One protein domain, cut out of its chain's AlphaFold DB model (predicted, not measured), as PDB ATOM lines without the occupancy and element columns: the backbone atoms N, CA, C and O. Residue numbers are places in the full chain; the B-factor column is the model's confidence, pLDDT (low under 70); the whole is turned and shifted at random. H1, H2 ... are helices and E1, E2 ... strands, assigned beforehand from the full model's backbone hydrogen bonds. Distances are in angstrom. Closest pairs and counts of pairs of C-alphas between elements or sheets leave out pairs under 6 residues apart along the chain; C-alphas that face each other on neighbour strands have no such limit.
ATOM      1  N   ARG A  54      52.342 153.514 116.111       85.81
ATOM      2  CA  ARG A  54      52.888 152.162 115.889       85.81
ATOM      3  C   ARG A  54      53.939 152.125 114.790       85.81
ATOM      4  O   ARG A  54      54.986 151.530 114.991       85.81
ATOM      5  N   SER A  55      53.694 152.780 113.656       88.00
ATOM      6  CA  SER A  55      54.654 152.856 112.552       88.00
ATOM      7  C   SER A  55      55.975 153.476 113.015       88.00
ATOM      8  O   SER A  55      57.027 152.899 112.765       88.00
ATOM      9  N   TYR A  56      55.919 154.569 113.781       89.62
ATOM     10  CA  TYR A  56      57.096 155.188 114.391       89.62
ATOM     11  C   TYR A  56      57.824 154.244 115.364       89.62
ATOM     12  O   TYR A  56      59.045 154.116 115.291       89.62
ATOM     13  N   GLN A  57      57.096 153.546 116.243       88.62
ATOM     14  CA  GLN A  57      57.688 152.561 117.159       88.62
ATOM     15  C   GLN A  57      58.334 151.388 116.407       88.62
ATOM     16  O   GLN A  57      59.462 151.023 116.722       88.62
ATOM     17  N   SER A  58      57.668 150.852 115.384       90.56
ATOM     18  CA  SER A  58      58.178 149.777 114.527       90.56
ATOM     19  C   SER A  58      59.461 150.199 113.800       90.56
ATOM     20  O   SER A  58      60.450 149.472 113.856       90.56
ATOM     21  N   SER A  59      59.515 151.416 113.240       93.19
ATOM     22  CA  SER A  59      60.751 151.981 112.677       93.19
ATOM     23  C   SER A  59      61.864 152.127 113.722       93.19
ATOM     24  O   SER A  59      63.013 151.823 113.423       93.19
ATOM     25  N   GLN A  60      61.551 152.553 114.952       94.50
ATOM     26  CA  GLN A  60      62.547 152.638 116.030       94.50
ATOM     27  C   GLN A  60      63.123 151.268 116.423       94.50
ATOM     28  O   GLN A  60      64.311 151.186 116.722       94.50
ATOM     29  N   VAL A  61      62.317 150.199 116.417       96.56
ATOM     30  CA  VAL A  61      62.823 148.837 116.662       96.56
ATOM     31  C   VAL A  61      63.634 148.338 115.468       96.56
ATOM     32  O   VAL A  61      64.724 147.824 115.680       96.56
ATOM     33  N   PHE A  62      63.170 148.559 114.233       96.69
ATOM     34  CA  PHE A  62      63.904 148.187 113.017       96.69
ATOM     35  C   PHE A  62      65.322 148.777 112.992       96.69
ATOM     36  O   PHE A  62      66.280 148.020 112.880       96.69
ATOM     37  N   TYR A  63      65.475 150.093 113.191       96.50
ATOM     38  CA  TYR A  63      66.800 150.731 113.201       96.50
ATOM     39  C   TYR A  63      67.692 150.266 114.368       96.50
ATOM     40  O   TYR A  63      68.916 150.297 114.254       96.50
ATOM     41  N   MET A  64      67.109 149.809 115.485       96.94
ATOM     42  CA  MET A  64      67.871 149.189 116.578       96.94
ATOM     43  C   MET A  64      68.358 147.785 116.190       96.94
ATOM     44  O   MET A  64      69.526 147.468 116.406       96.94
ATOM     45  N   THR A  65      67.502 146.960 115.576       98.06
ATOM     46  CA  THR A  65      67.897 145.648 115.036       98.06
ATOM     47  C   THR A  65      68.962 145.797 113.950       98.06
ATOM     48  O   THR A  65      69.931 145.043 113.953       98.06
ATOM     49  N   GLU A  66      68.828 146.786 113.062       97.12
ATOM     50  CA  GLU A  66      69.779 147.076 111.981       97.12
ATOM     51  C   GLU A  66      71.150 147.465 112.547       97.12
ATOM     52  O   GLU A  66      72.149 146.833 112.215       97.12
ATOM     53  N   GLY A  67      71.205 148.399 113.503       96.56
ATOM     54  CA  GLY A  67      72.460 148.782 114.161       96.56
ATOM     55  C   GLY A  67      73.166 147.630 114.893       96.56
ATOM     56  O   GLY A  67      74.396 147.583 114.922       96.56
ATOM     57  N   ILE A  68      72.417 146.672 115.452       97.31
ATOM     58  CA  ILE A  68      72.993 145.471 116.083       97.31
ATOM     59  C   ILE A  68      73.425 144.440 115.029       97.31
ATOM     60  O   ILE A  68      74.449 143.788 115.221       97.31
ATOM     61  N   ALA A  69      72.706 144.308 113.912       96.75
ATOM     62  CA  ALA A  69      73.086 143.432 112.804       96.75
ATOM     63  C   ALA A  69      74.361 143.919 112.090       96.75
ATOM     64  O   ALA A  69      75.238 143.105 111.805       96.75
ATOM     65  N   GLU A  70      74.520 145.231 111.882       95.81
ATOM     66  CA  GLU A  70      75.775 145.811 111.385       95.81
ATOM     67  C   GLU A  70      76.917 145.647 112.401       95.81
ATOM     68  O   GLU A  70      78.020 145.271 112.016       95.81
ATOM     69  N   TYR A  71      76.667 145.832 113.705       95.94
ATOM     70  CA  TYR A  71      77.673 145.552 114.742       95.94
ATOM     71  C   TYR A  71      78.085 144.068 114.761       95.94
ATOM     72  O   TYR A  71      79.263 143.752 114.905       95.94
ATOM     73  N   ALA A  72      77.142 143.140 114.584       96.38
ATOM     74  CA  ALA A  72      77.441 141.714 114.473       96.38
ATOM     75  C   ALA A  72      78.274 141.396 113.214       96.38
ATOM     76  O   ALA A  72      79.158 140.542 113.273       96.38
ATOM     77  N   ALA A  73      78.044 142.108 112.104       95.00
ATOM     78  CA  ALA A  73      78.840 141.991 110.884       95.00
ATOM     79  C   ALA A  73      80.261 142.573 111.041       95.00
ATOM     80  O   ALA A  73      81.217 141.929 110.617       95.00
ATOM     81  N   ASP A  74      80.420 143.723 111.710       93.69
ATOM     82  CA  ASP A  74      81.724 144.301 112.093       93.69
ATOM     83  C   ASP A  74      82.537 143.324 112.953       93.69
ATOM     84  O   ASP A  74      83.678 142.995 112.630       93.69
ATOM     85  N   ARG A  75      81.928 142.780 114.014       94.44
ATOM     86  CA  ARG A  75      82.604 141.815 114.895       94.44
ATOM     87  C   ARG A  75      82.940 140.500 114.207       94.44
ATOM     88  O   ARG A  75      83.961 139.903 114.539       94.44
ATOM     89  N   LEU A  76      82.124 140.070 113.247       94.19
ATOM     90  CA  LEU A  76      82.459 138.944 112.385       94.19
ATOM     91  C   LEU A  76      83.660 139.271 111.484       94.19
ATOM     92  O   LEU A  76      84.558 138.443 111.385       94.19
ATOM     93  N   ASN A  77      83.728 140.463 110.882       89.00
ATOM     94  CA  ASN A  77      84.861 140.872 110.043       89.00
ATOM     95  C   ASN A  77      86.180 140.887 110.832       89.00
ATOM     96  O   ASN A  77      87.138 140.234 110.435       89.00
ATOM     97  N   VAL A  78      86.193 141.542 111.999       86.38
ATOM     98  CA  VAL A  78      87.375 141.628 112.879       86.38
ATOM     99  C   VAL A  78      87.833 140.247 113.376       86.38
ATOM    100  O   VAL A  78      89.027 140.018 113.577       86.38
ATOM    101  N   LEU A  79      86.908 139.294 113.551       88.06
ATOM    102  CA  LEU A  79      87.264 137.901 113.825       88.06
ATOM    103  C   LEU A  79      87.898 137.229 112.594       88.06
ATOM    104  O   LEU A  79      88.943 136.595 112.726       88.06
ATOM    105  N   LEU A  80      87.299 137.395 111.412       85.38
ATOM    106  CA  LEU A  80      87.743 136.769 110.158       85.38
ATOM    107  C   LEU A  80      89.089 137.296 109.633       85.38
ATOM    108  O   LEU A  80      89.790 136.575 108.926       85.38
ATOM    109  N   GLU A  81      89.494 138.502 110.035       73.81
ATOM    110  CA  GLU A  81      90.853 139.036 109.835       73.81
ATOM    111  C   GLU A  81      91.949 138.193 110.520       73.81
ATOM    112  O   GLU A  81      93.114 138.276 110.133       73.81
ATOM    113  N   ASN A  82      91.598 137.400 111.543       68.00
ATOM    114  CA  ASN A  82      92.547 136.711 112.429       68.00
ATOM    115  C   ASN A  82      92.322 135.186 112.512       68.00
ATOM    116  O   ASN A  82      93.274 134.435 112.717       68.00
ATOM    117  N   ASP A  83      91.084 134.719 112.338       75.69
ATOM    118  CA  ASP A  83      90.702 133.307 112.256       75.69
ATOM    119  C   ASP A  83      89.892 133.105 110.968       75.69
ATOM    120  O   ASP A  83      88.805 133.655 110.821       75.69
ATOM    121  N   LEU A  84      90.424 132.340 110.011       71.31
ATOM    122  CA  LEU A  84      89.793 132.162 108.697       71.31
ATOM    123  C   LEU A  84      88.615 131.170 108.723       71.31
ATOM    124  O   LEU A  84      87.756 131.238 107.841       71.31
ATOM    125  N   ASP A  85      88.561 130.267 109.710       79.12
ATOM    126  CA  ASP A  85      87.581 129.172 109.835       79.12
ATOM    127  C   ASP A  85      87.003 129.071 111.274       79.12
ATOM    128  O   ASP A  85      86.887 127.976 111.840       79.12
ATOM    129  N   PRO A  86      86.552 130.178 111.901       88.62
ATOM    130  CA  PRO A  86      86.266 130.239 113.332       88.62
ATOM    131  C   PRO A  86      85.206 129.235 113.752       88.62
ATOM    132  O   PRO A  86      84.116 129.173 113.180       88.62
ATOM    133  N   THR A  87      85.514 128.414 114.758       91.25
ATOM    134  CA  THR A  87      84.575 127.392 115.248       91.25
ATOM    135  C   THR A  87      83.249 128.031 115.677       91.25
ATOM    136  O   THR A  87      83.223 129.193 116.077       91.25
ATOM    137  N   GLN A  88      82.137 127.283 115.662       92.75
ATOM    138  CA  GLN A  88      80.857 127.835 116.133       92.75
ATOM    139  C   GLN A  88      80.967 128.357 117.577       92.75
ATOM    140  O   GLN A  88      80.499 129.448 117.861       92.75
ATOM    141  N   HIS A  89      81.718 127.664 118.441       92.88
ATOM    142  CA  HIS A  89      82.028 128.136 119.793       92.88
ATOM    143  C   HIS A  89      82.764 129.492 119.808       92.88
ATOM    144  O   HIS A  89      82.555 130.279 120.728       92.88
ATOM    145  N   THR A  90      83.618 129.774 118.816       92.94
ATOM    146  CA  THR A  90      84.288 131.073 118.630       92.94
ATOM    147  C   THR A  90      83.283 132.155 118.222       92.94
ATOM    148  O   THR A  90      83.273 133.227 118.824       92.94
ATOM    149  N   LEU A  91      82.399 131.865 117.257       94.75
ATOM    150  CA  LEU A  91      81.318 132.771 116.834       94.75
ATOM    151  C   LEU A  91      80.365 133.101 117.993       94.75
ATOM    152  O   LEU A  91      79.980 134.256 118.170       94.75
ATOM    153  N   ASP A  92      80.050 132.108 118.826       94.44
ATOM    154  CA  ASP A  92      79.188 132.245 120.004       94.44
ATOM    155  C   ASP A  92      79.795 133.162 121.099       94.44
ATOM    156  O   ASP A  92      79.085 133.551 122.027       94.44
ATOM    157  N   GLN A  93      81.081 133.547 121.003       94.44
ATOM    158  CA  GLN A  93      81.695 134.555 121.888       94.44
ATOM    159  C   GLN A  93      81.456 136.008 121.431       94.44
ATOM    160  O   GLN A  93      81.851 136.935 122.143       94.44
ATOM    161  N   ILE A  94      80.841 136.249 120.265       94.12
ATOM    162  CA  ILE A  94      80.576 137.608 119.769       94.12
ATOM    163  C   ILE A  94      79.417 138.228 120.568       94.12
ATOM    164  O   ILE A  94      78.238 138.067 120.257       94.12
ATOM    165  N   VAL A  95      79.768 138.949 121.636       93.19
ATOM    166  CA  VAL A  95      78.802 139.600 122.533       93.19
ATOM    167  C   VAL A  95      78.168 140.826 121.845       93.19
ATOM    168  O   VAL A  95      78.908 141.705 121.383       93.19
ATOM    169  N   PRO A  96      76.824 140.939 121.796       94.56
ATOM    170  CA  PRO A  96      76.136 142.100 121.227       94.56
ATOM    171  C   PRO A  96      76.364 143.384 122.056       94.56
ATOM    172  O   PRO A  96      76.771 143.316 123.220       94.56
ATOM    173  N   PRO A  97      76.109 144.578 121.487       95.50
ATOM    174  CA  PRO A  97      76.412 145.843 122.145       95.50
ATOM    175  C   PRO A  97      75.396 146.168 123.251       95.50
ATOM    176  O   PRO A  97      74.250 145.722 123.232       95.50
ATOM    177  N   SER A  98      75.795 147.005 124.210       94.31
ATOM    178  CA  SER A  98      74.877 147.547 125.220       94.31
ATOM    179  C   SER A  98      73.913 148.561 124.597       94.31
ATOM    180  O   SER A  98      74.365 149.568 124.047       94.31
ATOM    181  N   ILE A  99      72.604 148.339 124.737       95.12
ATOM    182  CA  ILE A  99      71.547 149.203 124.182       95.12
ATOM    183  C   ILE A  99      70.684 149.858 125.281       95.12
ATOM    184  O   ILE A  99      70.754 149.438 126.440       95.12
ATOM    185  N   PRO A 100      69.881 150.898 124.963       95.81
ATOM    186  CA  PRO A 100      68.996 151.546 125.932       95.81
ATOM    187  C   PRO A 100      67.967 150.581 126.536       95.81
ATOM    188  O   PRO A 100      67.411 149.732 125.842       95.81
ATOM    189  N   SER A 101      67.690 150.738 127.833       94.69
ATOM    190  CA  SER A 101      66.903 149.801 128.658       94.69
ATOM    191  C   SER A 101      65.439 149.599 128.243       94.69
ATOM    192  O   SER A 101      64.772 148.706 128.759       94.69
ATOM    193  N   GLU A 102      64.911 150.439 127.356       94.50
ATOM    194  CA  GLU A 102      63.582 150.291 126.766       94.50
ATOM    195  C   GLU A 102      63.536 149.333 125.558       94.50
ATOM    196  O   GLU A 102      62.459 149.144 124.993       94.50
ATOM    197  N   TYR A 103      64.667 148.732 125.176       96.81
ATOM    198  CA  TYR A 103      64.782 147.674 124.169       96.81
ATOM    199  C   TYR A 103      65.356 146.393 124.795       96.81
ATOM    200  O   TYR A 103      66.215 146.452 125.675       96.81
ATOM    201  N   THR A 104      64.940 145.240 124.277       97.06
ATOM    202  CA  THR A 104      65.507 143.924 124.607       97.06
ATOM    203  C   THR A 104      66.121 143.324 123.349       97.06
ATOM    204  O   THR A 104      65.456 143.273 122.318       97.06
ATOM    205  N   ILE A 105      67.361 142.835 123.426       97.44
ATOM    206  CA  ILE A 105      67.898 141.919 122.411       97.44
ATOM    207  C   ILE A 105      67.330 140.541 122.741       97.44
ATOM    208  O   ILE A 105      67.729 139.938 123.737       97.44
ATOM    209  N   ASP A 106      66.371 140.071 121.947       96.62
ATOM    210  CA  ASP A 106      65.738 138.768 122.165       96.62
ATOM    211  C   ASP A 106      66.735 137.646 121.829       96.62
ATOM    212  O   ASP A 106      66.833 136.652 122.547       96.62
ATOM    213  N   TYR A 107      67.492 137.830 120.740       95.69
ATOM    214  CA  TYR A 107      68.672 137.046 120.371       95.69
ATOM    215  C   TYR A 107      69.523 137.799 119.336       95.69
ATOM    216  O   TYR A 107      69.030 138.637 118.581       95.69
ATOM    217  N   SER A 108      70.817 137.486 119.305       96.75
ATOM    218  CA  SER A 108      71.778 137.918 118.288       96.75
ATOM    219  C   SER A 108      72.716 136.741 118.055       96.75
ATOM    220  O   SER A 108      73.398 136.322 118.987       96.75
ATOM    221  N   THR A 109      72.696 136.158 116.859       96.62
ATOM    222  CA  THR A 109      73.392 134.899 116.554       96.62
ATOM    223  C   THR A 109      74.135 134.985 115.230       96.62
ATOM    224  O   THR A 109      73.679 135.648 114.298       96.62
ATOM    225  N   ILE A 110      75.272 134.297 115.142       97.50
ATOM    226  CA  ILE A 110      76.079 134.180 113.926       97.50
ATOM    227  C   ILE A 110      76.389 132.695 113.749       97.50
ATOM    228  O   ILE A 110      77.056 132.100 114.593       97.50
ATOM    229  N   ARG A 111      75.883 132.077 112.680       95.00
ATOM    230  CA  ARG A 111      76.050 130.637 112.407       95.00
ATOM    231  C   ARG A 111      76.776 130.395 111.091       95.00
ATOM    232  O   ARG A 111      76.518 131.104 110.118       95.00
ATOM    233  N   LYS A 112      77.622 129.363 111.020       92.56
ATOM    234  CA  LYS A 112      78.105 128.860 109.720       92.56
ATOM    235  C   LYS A 112      76.945 128.269 108.919       92.56
ATOM    236  O   LYS A 112      76.148 127.487 109.438       92.56
ATOM    237  N   GLU A 113      76.862 128.643 107.651       90.81
ATOM    238  CA  GLU A 113      75.894 128.136 106.684       90.81
ATOM    239  C   GLU A 113      76.625 127.241 105.672       90.81
ATOM    240  O   GLU A 113      77.354 127.716 104.801       90.81
ATOM    241  N   GLY A 114      76.464 125.923 105.826       85.69
ATOM    242  CA  GLY A 114      77.209 124.925 105.055       85.69
ATOM    243  C   GLY A 114      78.689 124.823 105.447       85.69
ATOM    244  O   GLY A 114      79.102 125.309 106.501       85.69
ATOM    245  N   SER A 115      79.467 124.174 104.582       82.81
ATOM    246  CA  SER A 115      80.926 124.044 104.685       82.81
ATOM    247  C   SER A 115      81.621 124.909 103.634       82.81
ATOM    248  O   SER A 115      81.009 125.256 102.622       82.81
ATOM    249  N   PHE A 116      82.919 125.153 103.824       81.94
ATOM    250  CA  PHE A 116      83.790 125.751 102.814       81.94
ATOM    251  C   PHE A 116      83.689 125.038 101.463       81.94
ATOM    252  O   PHE A 116      83.706 123.806 101.386       81.94
ATOM    253  N   TYR A 117      83.648 125.829 100.394       83.94
ATOM    254  CA  TYR A 117      83.751 125.356  99.018       83.94
ATOM    255  C   TYR A 117      84.656 126.282  98.202       83.94
ATOM    256  O   TYR A 117      84.725 127.482  98.456       83.94
ATOM    257  N   GLU A 118      85.369 125.727  97.223       83.56
ATOM    258  CA  GLU A 118      86.168 126.521  96.288       83.56
ATOM    259  C   GLU A 118      85.280 127.048  95.153       83.56
ATOM    260  O   GLU A 118      84.472 126.306  94.587       83.56
ATOM    261  N   GLN A 119      85.428 128.325  94.808       86.00
ATOM    262  CA  GLN A 119      84.754 128.941  93.669       86.00
ATOM    263  C   GLN A 119      85.667 129.976  93.008       86.00
ATOM    264  O   GLN A 119      86.329 130.758  93.687       86.00
ATOM    265  N   THR A 120      85.655 130.040  91.678       84.06
ATOM    266  CA  THR A 120      86.211 131.192  90.961       84.06
ATOM    267  C   THR A 120      85.289 132.405  91.139       84.06
ATOM    268  O   THR A 120      84.072 132.313  90.944       84.06
ATOM    269  N   ILE A 121      85.863 133.544  91.519       82.00
ATOM    270  CA  ILE A 121      85.177 134.829  91.669       82.00
ATOM    271  C   ILE A 121      84.771 135.343  90.283       82.00
ATOM    272  O   ILE A 121      85.571 135.342  89.348       82.00
ATOM    273  N   THR A 122      83.526 135.793  90.138       83.56
ATOM    274  CA  THR A 122      82.936 136.198  88.848       83.56
ATOM    275  C   THR A 122      82.675 137.701  88.719       83.56
ATOM    276  O   THR A 122      82.276 138.152  87.647       83.56
ATOM    277  N   THR A 123      82.901 138.483  89.777       80.75
ATOM    278  CA  THR A 123      82.635 139.931  89.847       80.75
ATOM    279  C   THR A 123      83.625 140.634  90.783       80.75
ATOM    280  O   THR A 123      84.232 139.995  91.638       80.75
ATOM    281  N   GLY A 124      83.760 141.958  90.646       80.81
ATOM    282  CA  GLY A 124      84.653 142.770  91.482       80.81
ATOM    283  C   GLY A 124      86.138 142.609  91.145       80.81
ATOM    284  O   GLY A 124      86.508 141.960  90.169       80.81
ATOM    285  N   ASP A 125      86.985 143.225  91.961       76.19
ATOM    286  CA  ASP A 125      88.415 143.430  91.685       76.19
ATOM    287  C   ASP A 125      89.174 142.099  91.547       76.19
ATOM    288  O   ASP A 125      89.983 141.902  90.641       76.19
ATOM    289  N   TYR A 126      88.808 141.131  92.388       76.62
ATOM    290  CA  TYR A 126      89.359 139.776  92.442       76.62
ATOM    291  C   TYR A 126      88.799 138.823  91.360       76.62
ATOM    292  O   TYR A 126      88.947 137.602  91.464       76.62
ATOM    293  N   ILE A 127      88.137 139.344  90.318       79.81
ATOM    294  CA  ILE A 127      87.515 138.541  89.256       79.81
ATOM    295  C   ILE A 127      88.496 137.568  88.587       79.81
ATOM    296  O   ILE A 127      89.600 137.907  88.154       79.81
ATOM    297  N   GLY A 128      88.043 136.325  88.456       76.12
ATOM    298  CA  GLY A 128      88.790 135.227  87.872       76.12
ATOM    299  C   GLY A 128      89.748 134.537  88.840       76.12
ATOM    300  O   GLY A 128      90.304 133.520  88.435       76.12
ATOM    301  N   LEU A 129      89.954 135.032  90.067       78.94
ATOM    302  CA  LEU A 129      90.704 134.323  91.112       78.94
ATOM    303  C   LEU A 129      89.848 133.220  91.747       78.94
ATOM    304  O   LEU A 129      88.629 133.348  91.824       78.94
ATOM    305  N   ASN A 130      90.477 132.152  92.230       79.44
ATOM    306  CA  ASN A 130      89.815 131.160  93.074       79.44
ATOM    307  C   ASN A 130      89.805 131.642  94.529       79.44
ATOM    308  O   ASN A 130      90.809 132.163  95.024       79.44
ATOM    309  N   ALA A 131      88.684 131.430  95.211       80.50
ATOM    310  CA  ALA A 131      88.510 131.689  96.630       80.50
ATOM    311  C   ALA A 131      87.858 130.490  97.321       80.50
ATOM    312  O   ALA A 131      86.999 129.815  96.749       80.50
ATOM    313  N   TYR A 132      88.233 130.267  98.575       80.69
ATOM    314  CA  TYR A 132      87.500 129.403  99.487       80.69
ATOM    315  C   TYR A 132      86.406 130.235 100.158       80.69
ATOM    316  O   TYR A 132      86.696 131.177 100.898       80.69
ATOM    317  N   ILE A 133      85.148 129.912  99.862       85.81
ATOM    318  CA  ILE A 133      83.983 130.662 100.329       85.81
ATOM    319  C   ILE A 133      83.340 129.935 101.509       85.81
ATOM    320  O   ILE A 133      82.998 128.756 101.406       85.81
ATOM    321  N   GLN A 134      83.112 130.662 102.603       90.06
ATOM    322  CA  GLN A 134      82.259 130.233 103.714       90.06
ATOM    323  C   GLN A 134      81.166 131.268 103.945       90.06
ATOM    324  O   GLN A 134      81.418 132.472 104.009       90.06
ATOM    325  N   LYS A 135      79.932 130.782 104.092       92.56
ATOM    326  CA  LYS A 135      78.773 131.627 104.370       92.56
ATOM    327  C   LYS A 135      78.509 131.676 105.867       92.56
ATOM    328  O   LYS A 135      78.575 130.650 106.550       92.56
ATOM    329  N   TYR A 136      78.208 132.864 106.365       95.00
ATOM    330  CA  TYR A 136      77.846 133.128 107.750       95.00
ATOM    331  C   TYR A 136      76.478 133.787 107.768       95.00
ATOM    332  O   TYR A 136      76.291 134.841 107.165       95.00
ATOM    333  N   HIS A 137      75.520 133.184 108.458       96.19
ATOM    334  CA  HIS A 137      74.198 133.765 108.618       96.19
ATOM    335  C   HIS A 137      74.112 134.480 109.965       96.19
ATOM    336  O   HIS A 137      74.194 133.851 111.023       96.19
ATOM    337  N   ILE A 138      73.946 135.797 109.901       97.62
ATOM    338  CA  ILE A 138      73.710 136.691 111.030       97.62
ATOM    339  C   ILE A 138      72.199 136.825 111.204       97.62
ATOM    340  O   ILE A 138      71.492 137.175 110.258       97.62
ATOM    341  N   GLU A 139      71.701 136.559 112.406       97.75
ATOM    342  CA  GLU A 139      70.284 136.691 112.735       97.75
ATOM    343  C   GLU A 139      70.106 137.381 114.089       97.75
ATOM    344  O   GLU A 139      70.573 136.887 115.122       97.75
ATOM    345  N   VAL A 140      69.439 138.536 114.065       98.25
ATOM    346  CA  VAL A 140      69.252 139.432 115.214       98.25
ATOM    347  C   VAL A 140      67.777 139.774 115.355       98.25
ATOM    348  O   VAL A 140      67.148 140.192 114.385       98.25
ATOM    349  N   GLN A 141      67.243 139.682 116.571       98.19
ATOM    350  CA  GLN A 141      65.896 140.135 116.902       98.19
ATOM    351  C   GLN A 141      65.907 141.058 118.123       98.19
ATOM    352  O   GLN A 141      66.494 140.743 119.159       98.19
ATOM    353  N   VAL A 142      65.207 142.187 118.003       98.06
ATOM    354  CA  VAL A 142      65.002 143.168 119.078       98.06
ATOM    355  C   VAL A 142      63.508 143.342 119.324       98.06
ATOM    356  O   VAL A 142      62.724 143.411 118.372       98.06
ATOM    357  N   SER A 143      63.118 143.482 120.590       96.56
ATOM    358  CA  SER A 143      61.758 143.836 121.000       96.56
ATOM    359  C   SER A 143      61.704 145.124 121.828       96.56
ATOM    360  O   SER A 143      62.651 145.502 122.521       96.56
ATOM    361  N   ARG A 144      60.565 145.824 121.749       95.06
ATOM    362  CA  ARG A 144      60.222 146.994 122.570       95.06
ATOM    363  C   ARG A 144      58.715 147.047 122.804       95.06
ATOM    364  O   ARG A 144      57.933 147.307 121.889       95.06
ATOM    365  N   SER A 145      58.305 146.844 124.054       88.94
ATOM    366  CA  SER A 145      56.901 146.760 124.494       88.94
ATOM    367  C   SER A 145      56.086 145.658 123.797       88.94
ATOM    368  O   SER A 145      55.919 144.582 124.360       88.94
ATOM    369  N   SER A 146      55.553 145.927 122.602       86.38
ATOM    370  CA  SER A 146      54.773 144.981 121.785       86.38
ATOM    371  C   SER A 146      55.209 144.943 120.319       86.38
ATOM    372  O   SER A 146      54.576 144.256 119.523       86.38
ATOM    373  N   GLU A 147      56.236 145.711 119.955       93.38
ATOM    374  CA  GLU A 147      56.805 145.746 118.611       93.38
ATOM    375  C   GLU A 147      58.122 144.959 118.618       93.38
ATOM    376  O   GLU A 147      58.933 145.101 119.537       93.38
ATOM    377  N   THR A 148      58.338 144.144 117.589       95.62
ATOM    378  CA  THR A 148      59.528 143.300 117.414       95.62
ATOM    379  C   THR A 148      60.021 143.448 115.981       95.62
ATOM    380  O   THR A 148      59.208 143.512 115.056       95.62
ATOM    381  N   SER A 149      61.336 143.474 115.776       97.44
ATOM    382  CA  SER A 149      61.942 143.419 114.444       97.44
ATOM    383  C   SER A 149      63.090 142.416 114.429       97.44
ATOM    384  O   SER A 149      63.965 142.465 115.296       97.44
ATOM    385  N   CYS A 150      63.066 141.508 113.451       97.31
ATOM    386  CA  CYS A 150      64.120 140.535 113.182       97.31
ATOM    387  C   CYS A 150      64.776 140.857 111.834       97.31
ATOM    388  O   CYS A 150      64.074 141.174 110.869       97.31
ATOM    389  N   ILE A 151      66.104 140.774 111.777       97.81
ATOM    390  CA  ILE A 151      66.912 140.920 110.567       97.81
ATOM    391  C   ILE A 151      67.755 139.658 110.396       97.81
ATOM    392  O   ILE A 151      68.423 139.204 111.325       97.81
ATOM    393  N   GLN A 152      67.721 139.124 109.178       97.12
ATOM    394  CA  GLN A 152      68.509 137.987 108.712       97.12
ATOM    395  C   GLN A 152      69.424 138.464 107.580       97.12
ATOM    396  O   GLN A 152      68.949 139.066 106.614       97.12
ATOM    397  N   ARG A 153      70.727 138.196 107.686       94.75
ATOM    398  CA  ARG A 153      71.740 138.575 106.691       94.75
ATOM    399  C   ARG A 153      72.755 137.448 106.532       94.75
ATOM    400  O   ARG A 153      73.487 137.147 107.468       94.75
ATOM    401  N   THR A 154      72.842 136.860 105.341       94.06
ATOM    402  CA  THR A 154      73.975 135.991 104.989       94.06
ATOM    403  C   THR A 154      75.127 136.858 104.471       94.06
ATOM    404  O   THR A 154      74.938 137.707 103.600       94.06
ATOM    405  N   VAL A 155      76.317 136.649 105.030       90.88
ATOM    406  CA  VAL A 155      77.599 137.245 104.639       90.88
ATOM    407  C   VAL A 155      78.461 136.143 104.028       90.88
ATOM    408  O   VAL A 155      78.536 135.043 104.575       90.88
ATOM    409  N   GLU A 156      79.115 136.417 102.903       88.56
ATOM    410  CA  GLU A 156      80.053 135.484 102.271       88.56
ATOM    411  C   GLU A 156      81.485 135.942 102.544       88.56
ATOM    412  O   GLU A 156      81.910 136.976 102.034       88.56
ATOM    413  N   HIS A 157      82.230 135.178 103.344       84.94
ATOM    414  CA  HIS A 157      83.669 135.377 103.479       84.94
ATOM    415  C   HIS A 157      84.372 134.651 102.333       84.94
ATOM    416  O   HIS A 157      84.140 133.457 102.136       84.94
ATOM    417  N   GLN A 158      85.210 135.363 101.582       80.69
ATOM    418  CA  GLN A 158      85.927 134.834 100.421       80.69
ATOM    419  C   GLN A 158      87.431 134.868 100.705       80.69
ATOM    420  O   GLN A 158      88.093 135.876 100.469       80.69
ATOM    421  N   PHE A 159      87.983 133.770 101.225       74.69
ATOM    422  CA  PHE A 159      89.425 133.669 101.435       74.69
ATOM    423  C   PHE A 159      90.120 133.358 100.106       74.69
ATOM    424  O   PHE A 159      89.998 132.254  99.573       74.69
ATOM    425  N   ILE A 160      90.840 134.340  99.566       72.69
ATOM    426  CA  ILE A 160      91.578 134.247  98.302       72.69
ATOM    427  C   ILE A 160      93.021 133.824  98.612       72.69
ATOM    428  O   ILE A 160      93.767 134.614  99.196       72.69
TER     429      ILE A 160
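What this domain is: This is residues 54 to 160 of the 425 residues of an uncharacterized protein of bacterium SM23_57 (UniProt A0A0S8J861). A long, twisted sheet of three strands has one long helix, H1, slanting over one face in two layers; tiny H2 only grazes the sheet. The 107 printed residues include two named helices, then strands E1, E2, E3 in a meander, each the antiparallel neighbour of the one before. The class is mixed; the whole is loose, radius of gyration of the C-alphas 16.1 A, spanning 48 by 29 by 20 A.

How they stand to each other: Inner strand E2, residues 130 to 144, forms hairpins with E1, residues 104 to 120 (N 109 and O 139, 2.8 A), and E3, residues 147 to 159 (N 138 and O 153, 2.8 A). H1, residues 54 to 80, has a height over the sheet of 7.1 A; its closest C-alphas to E3 are Phe 62 and Ser 149, 5.3 A. H1's O i to N i+4 pairs are all within hydrogen-bond range; H2, residues 88 to 91, is too short for one.

Where its parts are: H1 runs 38.5 A from C-alpha 54 at (52.888, 152.162, 115.889). E1, 41.5 A, bends by 72 degrees at residue 117. E2 measures 44.7 A; E3, 38.8 A, ends at C-alpha 159 (89.425, 133.669, 101.435).

The domain as a whole: The printed part has no cut. H2 to E1 is a long link. Residue 82 is under pLDDT 70.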